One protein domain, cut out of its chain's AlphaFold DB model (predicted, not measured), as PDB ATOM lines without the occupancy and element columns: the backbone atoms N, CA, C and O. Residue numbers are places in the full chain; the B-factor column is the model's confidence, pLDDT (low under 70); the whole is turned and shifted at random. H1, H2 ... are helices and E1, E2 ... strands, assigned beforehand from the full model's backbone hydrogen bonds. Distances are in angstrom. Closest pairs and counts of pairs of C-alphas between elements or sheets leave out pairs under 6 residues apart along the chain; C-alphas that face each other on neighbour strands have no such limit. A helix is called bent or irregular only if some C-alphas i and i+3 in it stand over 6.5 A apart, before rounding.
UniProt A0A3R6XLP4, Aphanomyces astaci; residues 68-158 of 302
ATOM      1  N   PRO A  68     112.338 113.745 125.109       67.81
ATOM      2  CA  PRO A  68     112.102 115.039 125.738       67.81
ATOM      3  C   PRO A  68     111.095 115.887 124.950       67.81
ATOM      4  O   PRO A  68     110.281 116.569 125.560       67.81
ATOM      5  N   GLU A  69     111.100 115.822 123.616       68.44
ATOM      6  CA  GLU A  69     110.146 116.543 122.756       68.44
ATOM      7  C   GLU A  69     108.689 116.049 122.844       68.44
ATOM      8  O   GLU A  69     107.781 116.747 122.391       68.44
ATOM      9  N   GLU A  70     108.438 114.886 123.453       69.44
ATOM     10  CA  GLU A  70     107.094 114.309 123.598       69.44
ATOM     11  C   GLU A  70     106.464 114.584 124.975       69.44
ATOM     12  O   GLU A  70     105.308 114.227 125.219       69.44
ATOM     13  N   CYS A  71     107.163 115.288 125.877       76.44
ATOM     14  CA  CYS A  71     106.625 115.657 127.192       76.44
ATOM     15  C   CYS A  71     105.331 116.489 127.101       76.44
ATOM     16  O   CYS A  71     104.464 116.400 127.977       76.44
ATOM     17  N   ALA A  72     105.170 117.267 126.030       76.62
ATOM     18  CA  ALA A  72     103.951 118.020 125.750       76.62
ATOM     19  C   ALA A  72     102.712 117.112 125.588       76.62
ATOM     20  O   ALA A  72     101.614 117.485 126.001       76.62
ATOM     21  N   LEU A  73     102.884 115.912 125.021       79.12
ATOM     22  CA  LEU A  73     101.801 114.942 124.834       79.12
ATOM     23  C   LEU A  73     101.411 114.301 126.168       79.12
ATOM     24  O   LEU A  73     100.233 114.240 126.505       79.12
ATOM     25  N   VAL A  74     102.408 113.897 126.963       82.12
ATOM     26  CA  VAL A  74     102.195 113.274 128.282       82.12
ATOM     27  C   VAL A  74     101.530 114.237 129.265       82.12
ATOM     28  O   VAL A  74     100.686 113.832 130.059       82.12
ATOM     29  N   SER A  75     101.883 115.523 129.208       79.56
ATOM     30  CA  SER A  75     101.293 116.543 130.084       79.56
ATOM     31  C   SER A  75      99.851 116.916 129.719       79.56
ATOM     32  O   SER A  75      99.206 117.609 130.501       79.56
ATOM     33  N   GLY A  76      99.342 116.516 128.545       80.88
ATOM     34  CA  GLY A  76      98.016 116.912 128.043       80.88
ATOM     35  C   GLY A  76      97.880 118.407 127.707       80.88
ATOM     36  O   GLY A  76      96.842 118.856 127.228       80.88
ATOM     37  N   VAL A  77      98.934 119.195 127.936       76.06
ATOM     38  CA  VAL A  77      98.992 120.641 127.677       76.06
ATOM     39  C   VAL A  77      99.455 120.929 126.242       76.06
ATOM     40  O   VAL A  77      99.239 122.022 125.710       76.06
ATOM     41  N   GLY A  78     100.061 119.941 125.581       69.50
ATOM     42  CA  GLY A  78     100.638 120.083 124.250       69.50
ATOM     43  C   GLY A  78      99.641 120.474 123.163       69.50
ATOM     44  O   GLY A  78      99.998 121.259 122.295       69.50
ATOM     45  N   GLU A  79      98.389 120.011 123.213       75.50
ATOM     46  CA  GLU A  79      97.411 120.284 122.142       75.50
ATOM     47  C   GLU A  79      97.138 121.779 121.938       75.50
ATOM     48  O   GLU A  79      97.053 122.248 120.805       75.50
ATOM     49  N   TRP A  80      97.049 122.545 123.026       75.25
ATOM     50  CA  TRP A  80      96.689 123.964 122.989       75.25
ATOM     51  C   TRP A  80      97.880 124.908 123.189       75.25
ATOM     52  O   TRP A  80      97.730 126.116 122.986       75.25
ATOM     53  N   THR A  81      99.060 124.392 123.556       78.38
ATOM     54  CA  THR A  81     100.285 125.196 123.743       78.38
ATOM     55  C   THR A  81     101.352 124.994 122.669       78.38
ATOM     56  O   THR A  81     102.229 125.852 122.527       78.38
ATOM     57  N   LYS A  82     101.282 123.916 121.878       80.12
ATOM     58  CA  LYS A  82     102.249 123.641 120.807       80.12
ATOM     59  C   LYS A  82     102.289 124.796 119.805       80.12
ATOM     60  O   LYS A  82     101.264 125.216 119.275       80.12
ATOM     61  N   GLY A  83     103.487 125.322 119.557       78.44
ATOM     62  CA  GLY A  83     103.696 126.439 118.632       78.44
ATOM     63  C   GLY A  83     103.315 127.823 119.173       78.44
ATOM     64  O   GLY A  83     103.489 128.808 118.457       78.44
ATOM     65  N   ARG A  84     102.857 127.952 120.430       85.62
ATOM     66  CA  ARG A  84     102.688 129.277 121.043       85.62
ATOM     67  C   ARG A  84     104.036 129.971 121.211       85.62
ATOM     68  O   ARG A  84     105.049 129.333 121.506       85.62
ATOM     69  N   LYS A  85     104.019 131.294 121.049       91.00
ATOM     70  CA  LYS A  85     105.183 132.153 121.247       91.00
ATOM     71  C   LYS A  85     105.355 132.449 122.738       91.00
ATOM     72  O   LYS A  85     104.497 133.088 123.346       91.00
ATOM     73  N   ALA A  86     106.455 131.977 123.307       93.12
ATOM     74  CA  ALA A  86     106.903 132.309 124.647       93.12
ATOM     75  C   ALA A  86     108.041 133.334 124.562       93.12
ATOM     76  O   ALA A  86     108.926 133.235 123.712       93.12
ATOM     77  N   VAL A  87     108.010 134.322 125.441       94.81
ATOM     78  CA  VAL A  87     109.014 135.371 125.562       94.81
ATOM     79  C   VAL A  87     109.911 135.032 126.742       94.81
ATOM     80  O   VAL A  87     109.432 134.893 127.868       94.81
ATOM     81  N   LEU A  88     111.208 134.893 126.475       95.94
ATOM     82  CA  LEU A  88     112.240 134.638 127.473       95.94
ATOM     83  C   LEU A  88     113.073 135.903 127.675       95.94
ATOM     84  O   LEU A  88     113.707 136.386 126.736       95.94
ATOM     85  N   TYR A  89     113.088 136.433 128.894       95.75
ATOM     86  CA  TYR A  89     113.820 137.658 129.216       95.75
ATOM     87  C   TYR A  89     114.225 137.697 130.690       95.75
ATOM     88  O   TYR A  89     113.642 137.004 131.523       95.75
ATOM     89  N   LYS A  90     115.209 138.533 131.032       93.44
ATOM     90  CA  LYS A  90     115.450 138.902 132.432       93.44
ATOM     91  C   LYS A  90     114.597 140.119 132.792       93.44
ATOM     92  O   LYS A  90     114.654 141.118 132.065       93.44
ATOM     93  N   PRO A  91     113.808 140.074 133.875       93.50
ATOM     94  CA  PRO A  91     112.971 141.193 134.268       93.50
ATOM     95  C   PRO A  91     113.831 142.413 134.607       93.50
ATOM     96  O   PRO A  91     114.821 142.336 135.334       93.50
ATOM     97  N   ALA A  92     113.433 143.563 134.068       92.12
ATOM     98  CA  ALA A  92     114.080 144.825 134.380       92.12
ATOM     99  C   ALA A  92     113.819 145.215 135.841       92.12
ATOM    100  O   ALA A  92     112.746 144.953 136.394       92.12
ATOM    101  N   ARG A  93     114.776 145.915 136.459       91.38
ATOM    102  CA  ARG A  93     114.571 146.500 137.786       91.38
ATOM    103  C   ARG A  93     113.401 147.483 137.737       91.38
ATOM    104  O   ARG A  93     113.387 148.388 136.902       91.38
ATOM    105  N   ASN A  94     112.464 147.362 138.678       93.06
ATOM    106  CA  ASN A  94     111.441 148.385 138.874       93.06
ATOM    107  C   ASN A  94     112.125 149.723 139.187       93.06
ATOM    108  O   ASN A  94     112.806 149.845 140.200       93.06
ATOM    109  N   GLN A  95     111.935 150.735 138.341       91.94
ATOM    110  CA  GLN A  95     112.638 152.011 138.485       91.94
ATOM    111  C   GLN A  95     112.294 152.749 139.785       91.94
ATOM    112  O   GLN A  95     113.132 153.493 140.290       91.94
ATOM    113  N   MET A  96     111.121 152.484 140.370       95.88
ATOM    114  CA  MET A  96     110.692 153.072 141.645       95.88
ATOM    115  C   MET A  96     111.399 152.472 142.870       95.88
ATOM    116  O   MET A  96     111.291 153.020 143.965       95.88
ATOM    117  N   GLN A  97     112.102 151.347 142.714       93.06
ATOM    118  CA  GLN A  97     112.806 150.654 143.794       93.06
ATOM    119  C   GLN A  97     114.274 150.429 143.421       93.06
ATOM    120  O   GLN A  97     114.594 150.069 142.295       93.06
ATOM    121  N   SER A  98     115.201 150.589 144.363       90.06
ATOM    122  CA  SER A  98     116.636 150.386 144.099       90.06
ATOM    123  C   SER A  98     117.089 148.919 144.178       90.06
ATOM    124  O   SER A  98     118.192 148.598 143.739       90.06
ATOM    125  N   THR A  99     116.260 148.021 144.713       87.19
ATOM    126  CA  THR A  99     116.599 146.609 144.948       87.19
ATOM    127  C   THR A  99     116.742 145.809 143.649       87.19
ATOM    128  O   THR A  99     115.908 145.920 142.754       87.19
ATOM    129  N   LYS A 100     117.772 144.951 143.575       85.12
ATOM    130  CA  LYS A 100     118.075 144.083 142.415       85.12
ATOM    131  C   LYS A 100     117.693 142.606 142.592       85.12
ATOM    132  O   LYS A 100     117.814 141.824 141.667       85.12
ATOM    133  N   ALA A 101     117.167 142.213 143.751       84.50
ATOM    134  CA  ALA A 101     116.879 140.808 144.059       84.50
ATOM    135  C   ALA A 101     115.994 140.095 143.014       84.50
ATOM    136  O   ALA A 101     116.152 138.906 142.789       84.50
ATOM    137  N   PHE A 102     115.089 140.821 142.351       86.56
ATOM    138  CA  PHE A 102     114.149 140.258 141.379       86.56
ATOM    139  C   PHE A 102     114.585 140.414 139.915       86.56
ATOM    140  O   PHE A 102     113.725 140.320 139.048       86.56
ATOM    141  N   THR A 103     115.863 140.692 139.621       88.81
ATOM    142  CA  THR A 103     116.351 140.903 138.237       88.81
ATOM    143  C   THR A 103     117.257 139.791 137.708       88.81
ATOM    144  O   THR A 103     117.605 139.787 136.529       88.81
ATOM    145  N   HIS A 104     117.705 138.882 138.576       88.56
ATOM    146  CA  HIS A 104     118.770 137.935 138.243       88.56
ATOM    147  C   HIS A 104     118.275 136.710 137.463       88.56
ATOM    148  O   HIS A 104     118.987 136.240 136.566       88.56
ATOM    149  N   HIS A 105     117.061 136.249 137.775       92.12
ATOM    150  CA  HIS A 105     116.421 135.088 137.162       92.12
ATOM    151  C   HIS A 105     115.889 135.391 135.759       92.12
ATOM    152  O   HIS A 105     115.562 136.526 135.417       92.12
ATOM    153  N   TRP A 106     115.778 134.356 134.939       94.25
ATOM    154  CA  TRP A 106     115.086 134.401 133.660       94.25
ATOM    155  C   TRP A 106     113.598 134.140 133.863       94.25
ATOM    156  O   TRP A 106     113.226 133.199 134.560       94.25
ATOM    157  N   GLU A 107     112.742 134.949 133.249       94.88
ATOM    158  CA  GLU A 107     111.302 134.710 133.189       94.88
ATOM    159  C   GLU A 107     110.908 134.276 131.782       94.88
ATOM    160  O   GLU A 107     111.215 134.945 130.792       94.88
ATOM    161  N   LEU A 108     110.196 133.157 131.713       95.25
ATOM    162  CA  LEU A 108     109.488 132.717 130.524       95.25
ATOM    163  C   LEU A 108     108.003 133.044 130.705       95.25
ATOM    164  O   LEU A 108     107.364 132.544 131.637       95.25
ATOM    165  N   ARG A 109     107.467 133.882 129.816       94.38
ATOM    166  CA  ARG A 109     106.054 134.285 129.804       94.38
ATOM    167  C   ARG A 109     105.435 134.056 128.438       94.38
ATOM    168  O   ARG A 109     106.106 134.187 127.419       94.38
ATOM    169  N   PHE A 110     104.142 133.775 128.406       91.25
ATOM    170  CA  PHE A 110     103.377 133.821 127.164       91.25
ATOM    171  C   PHE A 110     102.925 135.255 126.885       91.25
ATOM    172  O   PHE A 110     102.826 136.079 127.797       91.25
ATOM    173  N   GLY A 111     102.690 135.578 125.612       83.88
ATOM    174  CA  GLY A 111     102.092 136.862 125.253       83.88
ATOM    175  C   GLY A 111     100.720 137.035 125.912       83.88
ATOM    176  O   GLY A 111      99.987 136.068 126.102       83.88
ATOM    177  N   THR A 112     100.367 138.272 126.256       82.75
ATOM    178  CA  THR A 112      99.047 138.590 126.808       82.75
ATOM    179  C   THR A 112      97.962 138.353 125.762       82.75
ATOM    180  O   THR A 112      98.011 138.939 124.679       82.75
ATOM    181  N   SER A 113      96.982 137.515 126.095       83.94
ATOM    182  CA  SER A 113      95.788 137.308 125.275       83.94
ATOM    183  C   SER A 113      94.821 138.495 125.373       83.94
ATOM    184  O   SER A 113      94.942 139.358 126.246       83.94
ATOM    185  N   ALA A 114      93.856 138.545 124.455       87.44
ATOM    186  CA  ALA A 114      92.778 139.517 124.505       87.44
ATOM    187  C   ALA A 114      91.851 139.201 125.688       87.44
ATOM    188  O   ALA A 114      91.226 138.141 125.735       87.44
ATOM    189  N   ASN A 115      91.740 140.152 126.612       92.56
ATOM    190  CA  ASN A 115      90.761 140.103 127.687       92.56
ATOM    191  C   ASN A 115      89.572 141.014 127.348       92.56
ATOM    192  O   ASN A 115      89.711 141.975 126.584       92.56
ATOM    193  N   TRP A 116      88.401 140.721 127.907       94.06
ATOM    194  CA  TRP A 116      87.174 141.487 127.686       94.06
ATOM    195  C   TRP A 116      86.523 141.893 129.005       94.06
ATOM    196  O   TRP A 116      86.699 141.258 130.045       94.06
ATOM    197  N   GLN A 117      85.728 142.958 128.956       96.88
ATOM    198  CA  GLN A 117      84.952 143.395 130.105       96.88
ATOM    199  C   GLN A 117      83.723 142.494 130.281       96.88
ATOM    200  O   GLN A 117      82.910 142.342 129.370       96.88
ATOM    201  N   ASN A 118      83.574 141.903 131.462       96.06
ATOM    202  CA  ASN A 118      82.389 141.152 131.843       96.06
ATOM    203  C   ASN A 118      81.172 142.102 131.864       96.06
ATOM    204  O   ASN A 118      81.186 143.055 132.646       96.06
ATOM    205  N   PRO A 119      80.112 141.853 131.070       96.31
ATOM    206  CA  PRO A 119      78.977 142.768 130.933       96.31
ATOM    207  C   PRO A 119      78.158 142.956 132.218       96.31
ATOM    208  O   PRO A 119      77.463 143.959 132.341       96.31
ATOM    209  N   LEU A 120      78.227 142.019 133.171       95.75
ATOM    210  CA  LEU A 120      77.472 142.115 134.424       95.75
ATOM    211  C   LEU A 120      78.211 142.941 135.487       95.75
ATOM    212  O   LEU A 120      77.660 143.892 136.027       95.75
ATOM    213  N   MET A 121      79.455 142.560 135.799       97.81
ATOM    214  CA  MET A 121      80.226 143.125 136.923       97.81
ATOM    215  C   MET A 121      81.343 144.082 136.493       97.81
ATOM    216  O   MET A 121      81.987 144.698 137.339       97.81
ATOM    217  N   GLY A 122      81.633 144.174 135.195       95.62
ATOM    218  CA  GLY A 122      82.724 144.994 134.673       95.62
ATOM    219  C   GLY A 122      84.132 144.427 134.898       95.62
ATOM    220  O   GLY A 122      85.103 145.146 134.686       95.62
ATOM    221  N   TRP A 123      84.270 143.172 135.339       95.69
ATOM    222  CA  TRP A 123      85.569 142.520 135.555       95.69
ATOM    223  C   TRP A 123      86.321 142.239 134.253       95.69
ATOM    224  O   TRP A 123      85.708 142.099 133.202       95.69
ATOM    225  N   ASN A 124      87.645 142.097 134.333       93.44
ATOM    226  CA  ASN A 124      88.468 141.694 133.195       93.44
ATOM    227  C   ASN A 124      88.469 140.161 133.065       93.44
ATOM    228  O   ASN A 124      89.108 139.478 133.864       93.44
ATOM    229  N   SER A 125      87.723 139.618 132.107       94.50
ATOM    230  CA  SER A 125      87.626 138.179 131.840       94.50
ATOM    231  C   SER A 125      88.555 137.768 130.693       94.50
ATOM    232  O   SER A 125      88.733 138.523 129.741       94.50
ATOM    233  N   GLY A 126      89.134 136.567 130.776       92.00
ATOM    234  CA  GLY A 126      90.019 136.004 129.752       92.00
ATOM    235  C   GLY A 126      89.731 134.520 129.509       92.00
ATOM    236  O   GLY A 126      89.210 133.834 130.387       92.00
ATOM    237  N   ALA A 127      90.047 134.036 128.305       90.44
ATOM    238  CA  ALA A 127      89.876 132.630 127.904       90.44
ATOM    239  C   ALA A 127      91.177 131.817 127.976       90.44
ATOM    240  O   ALA A 127      91.147 130.603 127.793       90.44
ATOM    241  N   ASP A 128      92.323 132.477 128.161       89.56
ATOM    242  CA  ASP A 128      93.629 131.843 128.018       89.56
ATOM    243  C   ASP A 128      94.194 131.362 129.367       89.56
ATOM    244  O   ASP A 128      94.552 132.198 130.198       89.56
ATOM    245  N   PRO A 129      94.335 130.041 129.592       86.25
ATOM    246  CA  PRO A 129      94.831 129.509 130.861       86.25
ATOM    247  C   PRO A 129      96.341 129.703 131.090       86.25
ATOM    248  O   PRO A 129      96.783 129.576 132.228       86.25
ATOM    249  N   VAL A 130      97.150 130.003 130.060       88.19
ATOM    250  CA  VAL A 130      98.607 130.255 130.231       88.19
ATOM    251  C   VAL A 130      98.975 131.731 130.265       88.19
ATOM    252  O   VAL A 130     100.154 132.047 130.405       88.19
ATOM    253  N   ALA A 131      97.998 132.637 130.176       88.12
ATOM    254  CA  ALA A 131      98.265 134.074 130.199       88.12
ATOM    255  C   ALA A 131      99.003 134.514 131.481       88.12
ATOM    256  O   ALA A 131      99.891 135.361 131.416       88.12
ATOM    257  N   ASP A 132      98.692 133.883 132.618       88.94
ATOM    258  CA  ASP A 132      99.298 134.182 133.923       88.94
ATOM    259  C   ASP A 132     100.455 133.240 134.301       88.94
ATOM    260  O   ASP A 132     101.027 133.348 135.390       88.94
ATOM    261  N   LEU A 133     100.828 132.305 133.420       90.44
ATOM    262  CA  LEU A 133     101.908 131.363 133.693       90.44
ATOM    263  C   LEU A 133     103.265 132.075 133.604       90.44
ATOM    264  O   LEU A 133     103.695 132.508 132.535       90.44
ATOM    265  N   VAL A 134     103.961 132.150 134.740       93.06
ATOM    266  CA  VAL A 134     105.326 132.678 134.844       93.06
ATOM    267  C   VAL A 134     106.241 131.567 135.326       93.06
ATOM    268  O   VAL A 134     106.129 131.116 136.467       93.06
ATOM    269  N   VAL A 135     107.172 131.150 134.469       92.31
ATOM    270  CA  VAL A 135     108.193 130.164 134.839       92.31
ATOM    271  C   VAL A 135     109.525 130.878 135.014       92.31
ATOM    272  O   VAL A 135     109.940 131.646 134.147       92.31
ATOM    273  N   LYS A 136     110.171 130.651 136.159       93.38
ATOM    274  CA  LYS A 136     111.438 131.281 136.526       93.38
ATOM    275  C   LYS A 136     112.577 130.275 136.418       93.38
ATOM    276  O   LYS A 136     112.427 129.147 136.877       93.38
ATOM    277  N   PHE A 137     113.696 130.700 135.844       93.06
ATOM    278  CA  PHE A 137     114.883 129.877 135.629       93.06
ATOM    279  C   PHE A 137     116.153 130.600 136.077       93.06
ATOM    280  O   PHE A 137     116.228 131.827 136.003       93.06
ATOM    281  N   ASP A 138     117.166 129.836 136.473       90.50
ATOM    282  CA  ASP A 138     118.485 130.375 136.821       90.50
ATOM    283  C   ASP A 138     119.310 130.628 135.549       90.50
ATOM    284  O   ASP A 138     119.911 131.695 135.377       90.50
ATOM    285  N   THR A 139     119.272 129.679 134.606       91.31
ATOM    286  CA  THR A 139     120.019 129.729 133.342       91.31
ATOM    287  C   THR A 139     119.103 129.884 132.122       91.31
ATOM    288  O   THR A 139     117.905 129.587 132.157       91.31
ATOM    289  N   LYS A 140     119.674 130.376 131.016       93.00
ATOM    290  CA  LYS A 140     118.964 130.527 129.732       93.00
ATOM    291  C   LYS A 140     118.745 129.154 129.088       93.00
ATOM    292  O   LYS A 140     117.725 128.907 128.448       93.00
ATOM    293  N   GLU A 141     119.707 128.264 129.279       92.19
ATOM    294  CA  GLU A 141     119.770 126.911 128.743       92.19
ATOM    295  C   GLU A 141     118.663 126.034 129.335       92.19
ATOM    296  O   GLU A 141     117.970 125.340 128.589       92.19
ATOM    297  N   ASP A 142     118.423 126.136 130.646       90.06
ATOM    298  CA  ASP A 142     117.344 125.404 131.320       90.06
ATOM    299  C   ASP A 142     115.967 125.831 130.809       90.06
ATOM    300  O   ASP A 142     115.097 124.989 130.550       90.06
ATOM    301  N   ALA A 143     115.786 127.137 130.588       92.31
ATOM    302  CA  ALA A 143     114.561 127.679 130.013       92.31
ATOM    303  C   ALA A 143     114.312 127.124 128.601       92.31
ATOM    304  O   ALA A 143     113.198 126.690 128.287       92.31
ATOM    305  N   PHE A 144     115.351 127.054 127.761       92.38
ATOM    306  CA  PHE A 144     115.254 126.429 126.440       92.38
ATOM    307  C   PHE A 144     114.983 124.932 126.508       92.38
ATOM    308  O   PHE A 144     114.191 124.423 125.715       92.38
ATOM    309  N   ALA A 145     115.607 124.222 127.446       89.19
ATOM    310  CA  ALA A 145     115.376 122.799 127.626       89.19
ATOM    311  C   ALA A 145     113.914 122.523 128.000       89.19
ATOM    312  O   ALA A 145     113.329 121.564 127.496       89.19
ATOM    313  N   VAL A 146     113.295 123.341 128.861       88.38
ATOM    314  CA  VAL A 146     111.856 123.229 129.168       88.38
ATOM    315  C   VAL A 146     110.998 123.588 127.960       88.38
ATOM    316  O   VAL A 146     110.083 122.837 127.624       88.38
ATOM    317  N   ALA A 147     111.296 124.687 127.273       89.69
ATOM    318  CA  ALA A 147     110.498 125.113 126.130       89.69
ATOM    319  C   ALA A 147     110.549 124.110 124.967       89.69
ATOM    320  O   ALA A 147     109.515 123.816 124.368       89.69
ATOM    321  N   LYS A 148     111.722 123.521 124.695       87.56
ATOM    322  CA  LYS A 148     111.884 122.446 123.708       87.56
ATOM    323  C   LYS A 148     111.094 121.203 124.113       87.56
ATOM    324  O   LYS A 148     110.425 120.623 123.264       87.56
ATOM    325  N   ARG A 149     111.118 120.835 125.402       85.31
ATOM    326  CA  ARG A 149     110.333 119.707 125.935       85.31
ATOM    327  C   ARG A 149     108.824 119.890 125.758       85.31
ATOM    328  O   ARG A 149     108.099 118.925 125.536       85.31
ATOM    329  N   GLN A 150     108.349 121.128 125.856       85.88
ATOM    330  CA  GLN A 150     106.930 121.467 125.730       85.88
ATOM    331  C   GLN A 150     106.504 121.850 124.300       85.88
ATOM    332  O   GLN A 150     105.317 122.019 124.031       85.88
ATOM    333  N   GLY A 151     107.449 121.985 123.363       85.38
ATOM    334  CA  GLY A 151     107.159 122.383 121.983       85.38
ATOM    335  C   GLY A 151     106.732 123.850 121.826       85.38
ATOM    336  O   GLY A 151     105.934 124.169 120.937       85.38
ATOM    337  N   TRP A 152     107.231 124.746 122.683       90.06
ATOM    338  CA  TRP A 152     106.971 126.189 122.602       90.06
ATOM    339  C   TRP A 152     107.984 126.896 121.697       90.06
ATOM    340  O   TRP A 152     109.167 126.556 121.678       90.06
ATOM    341  N   THR A 153     107.535 127.919 120.969       90.81
ATOM    342  CA  THR A 153     108.425 128.767 120.160       90.81
ATOM    343  C   THR A 153     108.950 129.898 121.033       90.81
ATOM    344  O   THR A 153     108.164 130.725 121.485       90.81
ATOM    345  N   VAL A 154     110.257 129.950 121.287       93.25
ATOM    346  CA  VAL A 154     110.847 130.941 122.202       93.25
ATOM    347  C   VAL A 154     111.449 132.112 121.437       93.25
ATOM    348  O   VAL A 154     112.297 131.924 120.567       93.25
ATOM    349  N   GLU A 155     111.055 133.324 121.810       94.12
ATOM    350  CA  GLU A 155     111.742 134.565 121.461       94.12
ATOM    351  C   GLU A 155     112.572 135.030 122.657       94.12
ATOM    352  O   GLU A 155     112.054 135.161 123.765       94.12
ATOM    353  N   VAL A 156     113.865 135.271 122.438       95.06
ATOM    354  CA  VAL A 156     114.787 135.685 123.499       95.06
ATOM    355  C   VAL A 156     115.051 137.178 123.427       95.06
ATOM    356  O   VAL A 156     115.496 137.681 122.398       95.06
ATOM    357  N   PHE A 157     114.880 137.849 124.562       94.44
ATOM    358  CA  PHE A 157     115.380 139.197 124.793       94.44
ATOM    359  C   PHE A 157     116.592 139.122 125.707       94.44
ATOM    360  O   PHE A 157     116.504 138.715 126.869       94.44
ATOM    361  N   GLU A 158     117.742 139.495 125.162       92.06
ATOM    362  CA  GLU A 158     118.980 139.499 125.924       92.06
ATOM    363  C   GLU A 158     118.966 140.628 126.962       92.06
ATOM    364  O   GLU A 158     118.470 141.727 126.683       92.06
TER     365      GLU A 158
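This is residues 68 to 158 of the 302 residues of a protein of Aphanomyces astaci (UniProt A0A3R6XLP4). A small twisted four-strand sheet has helix H3 over one face and its other face bare, with H1 packed on the end of H3 and H2 beside H1. Two long loops reach away from this body, residues 90 to 105 and the narrow arm of residues 111 to 133. The 91 printed residues, under half in named elements, run H1 H2 E1 E2 E3 H3 E4, class mixed; the sheet, E3 E2 E1 E4, is mixed. The whole is loose, radius of gyration of the C-alphas 15.6 A, spanning 45 by 43 by 17 A.

E1 is residues 85 to 89, E2 is residues 106 to 110, with C-alpha 106 at (115.086, 134.401, 133.660), E3 is residues 134 to 137, and E4 is residues 153 to 157, 13.4 A long, with C-alpha 157 at (115.380, 139.197, 124.793). H3, residues 140 to 150, is 15.6 A long. H1, residues 68 to 74, begins at (112.102, 115.039, 125.738) and is irregular, with C-alphas 69 and 72 7.0 A apart; H2 is residues 78 to 81.

E1 E2 E3 form a meander, each strand the antiparallel neighbour of the one before: N 87 and O 109 are 2.7 A apart, N 106 and O 137 2.8 A. E4 is parallel to E1, N 86 to O 153 2.8 A. E3, H3, E4 make a split strand-helix-strand unit, two strands running the same way with E2 E1 between them, its crossover right-handed. In two layers, a helix on one face of a sheet, H3 is 7.6 A high over E2 and E1, along the strands; its closest C-alphas to E2 are Lys 140 and Trp 106, 6.7 A. H1 touches H3 at a steep tilt of 46 degrees, closest C-alphas Glu 69 and Arg 149, 4.5 A. H1 and H2 only just touch, only at the corner by their link, with 3 pairs of C-alphas within 8 A. Every O i to N i+4 pair is within hydrogen-bond range in H3, 1 of 3 in H1, where 3 of 4 O i to N i+3 pairs are; H2 is too short for an i+4 pair.

The C-alphas farthest apart, Leu 120 and Glu 141, are 45.3 A apart. The printed part has no cut. The links E1 to E2 and E2 to E3 are long; residues 116 to 117 pair antiparallel with 124 to 125. Residues 68 to 70 and 78 have pLDDT under 70.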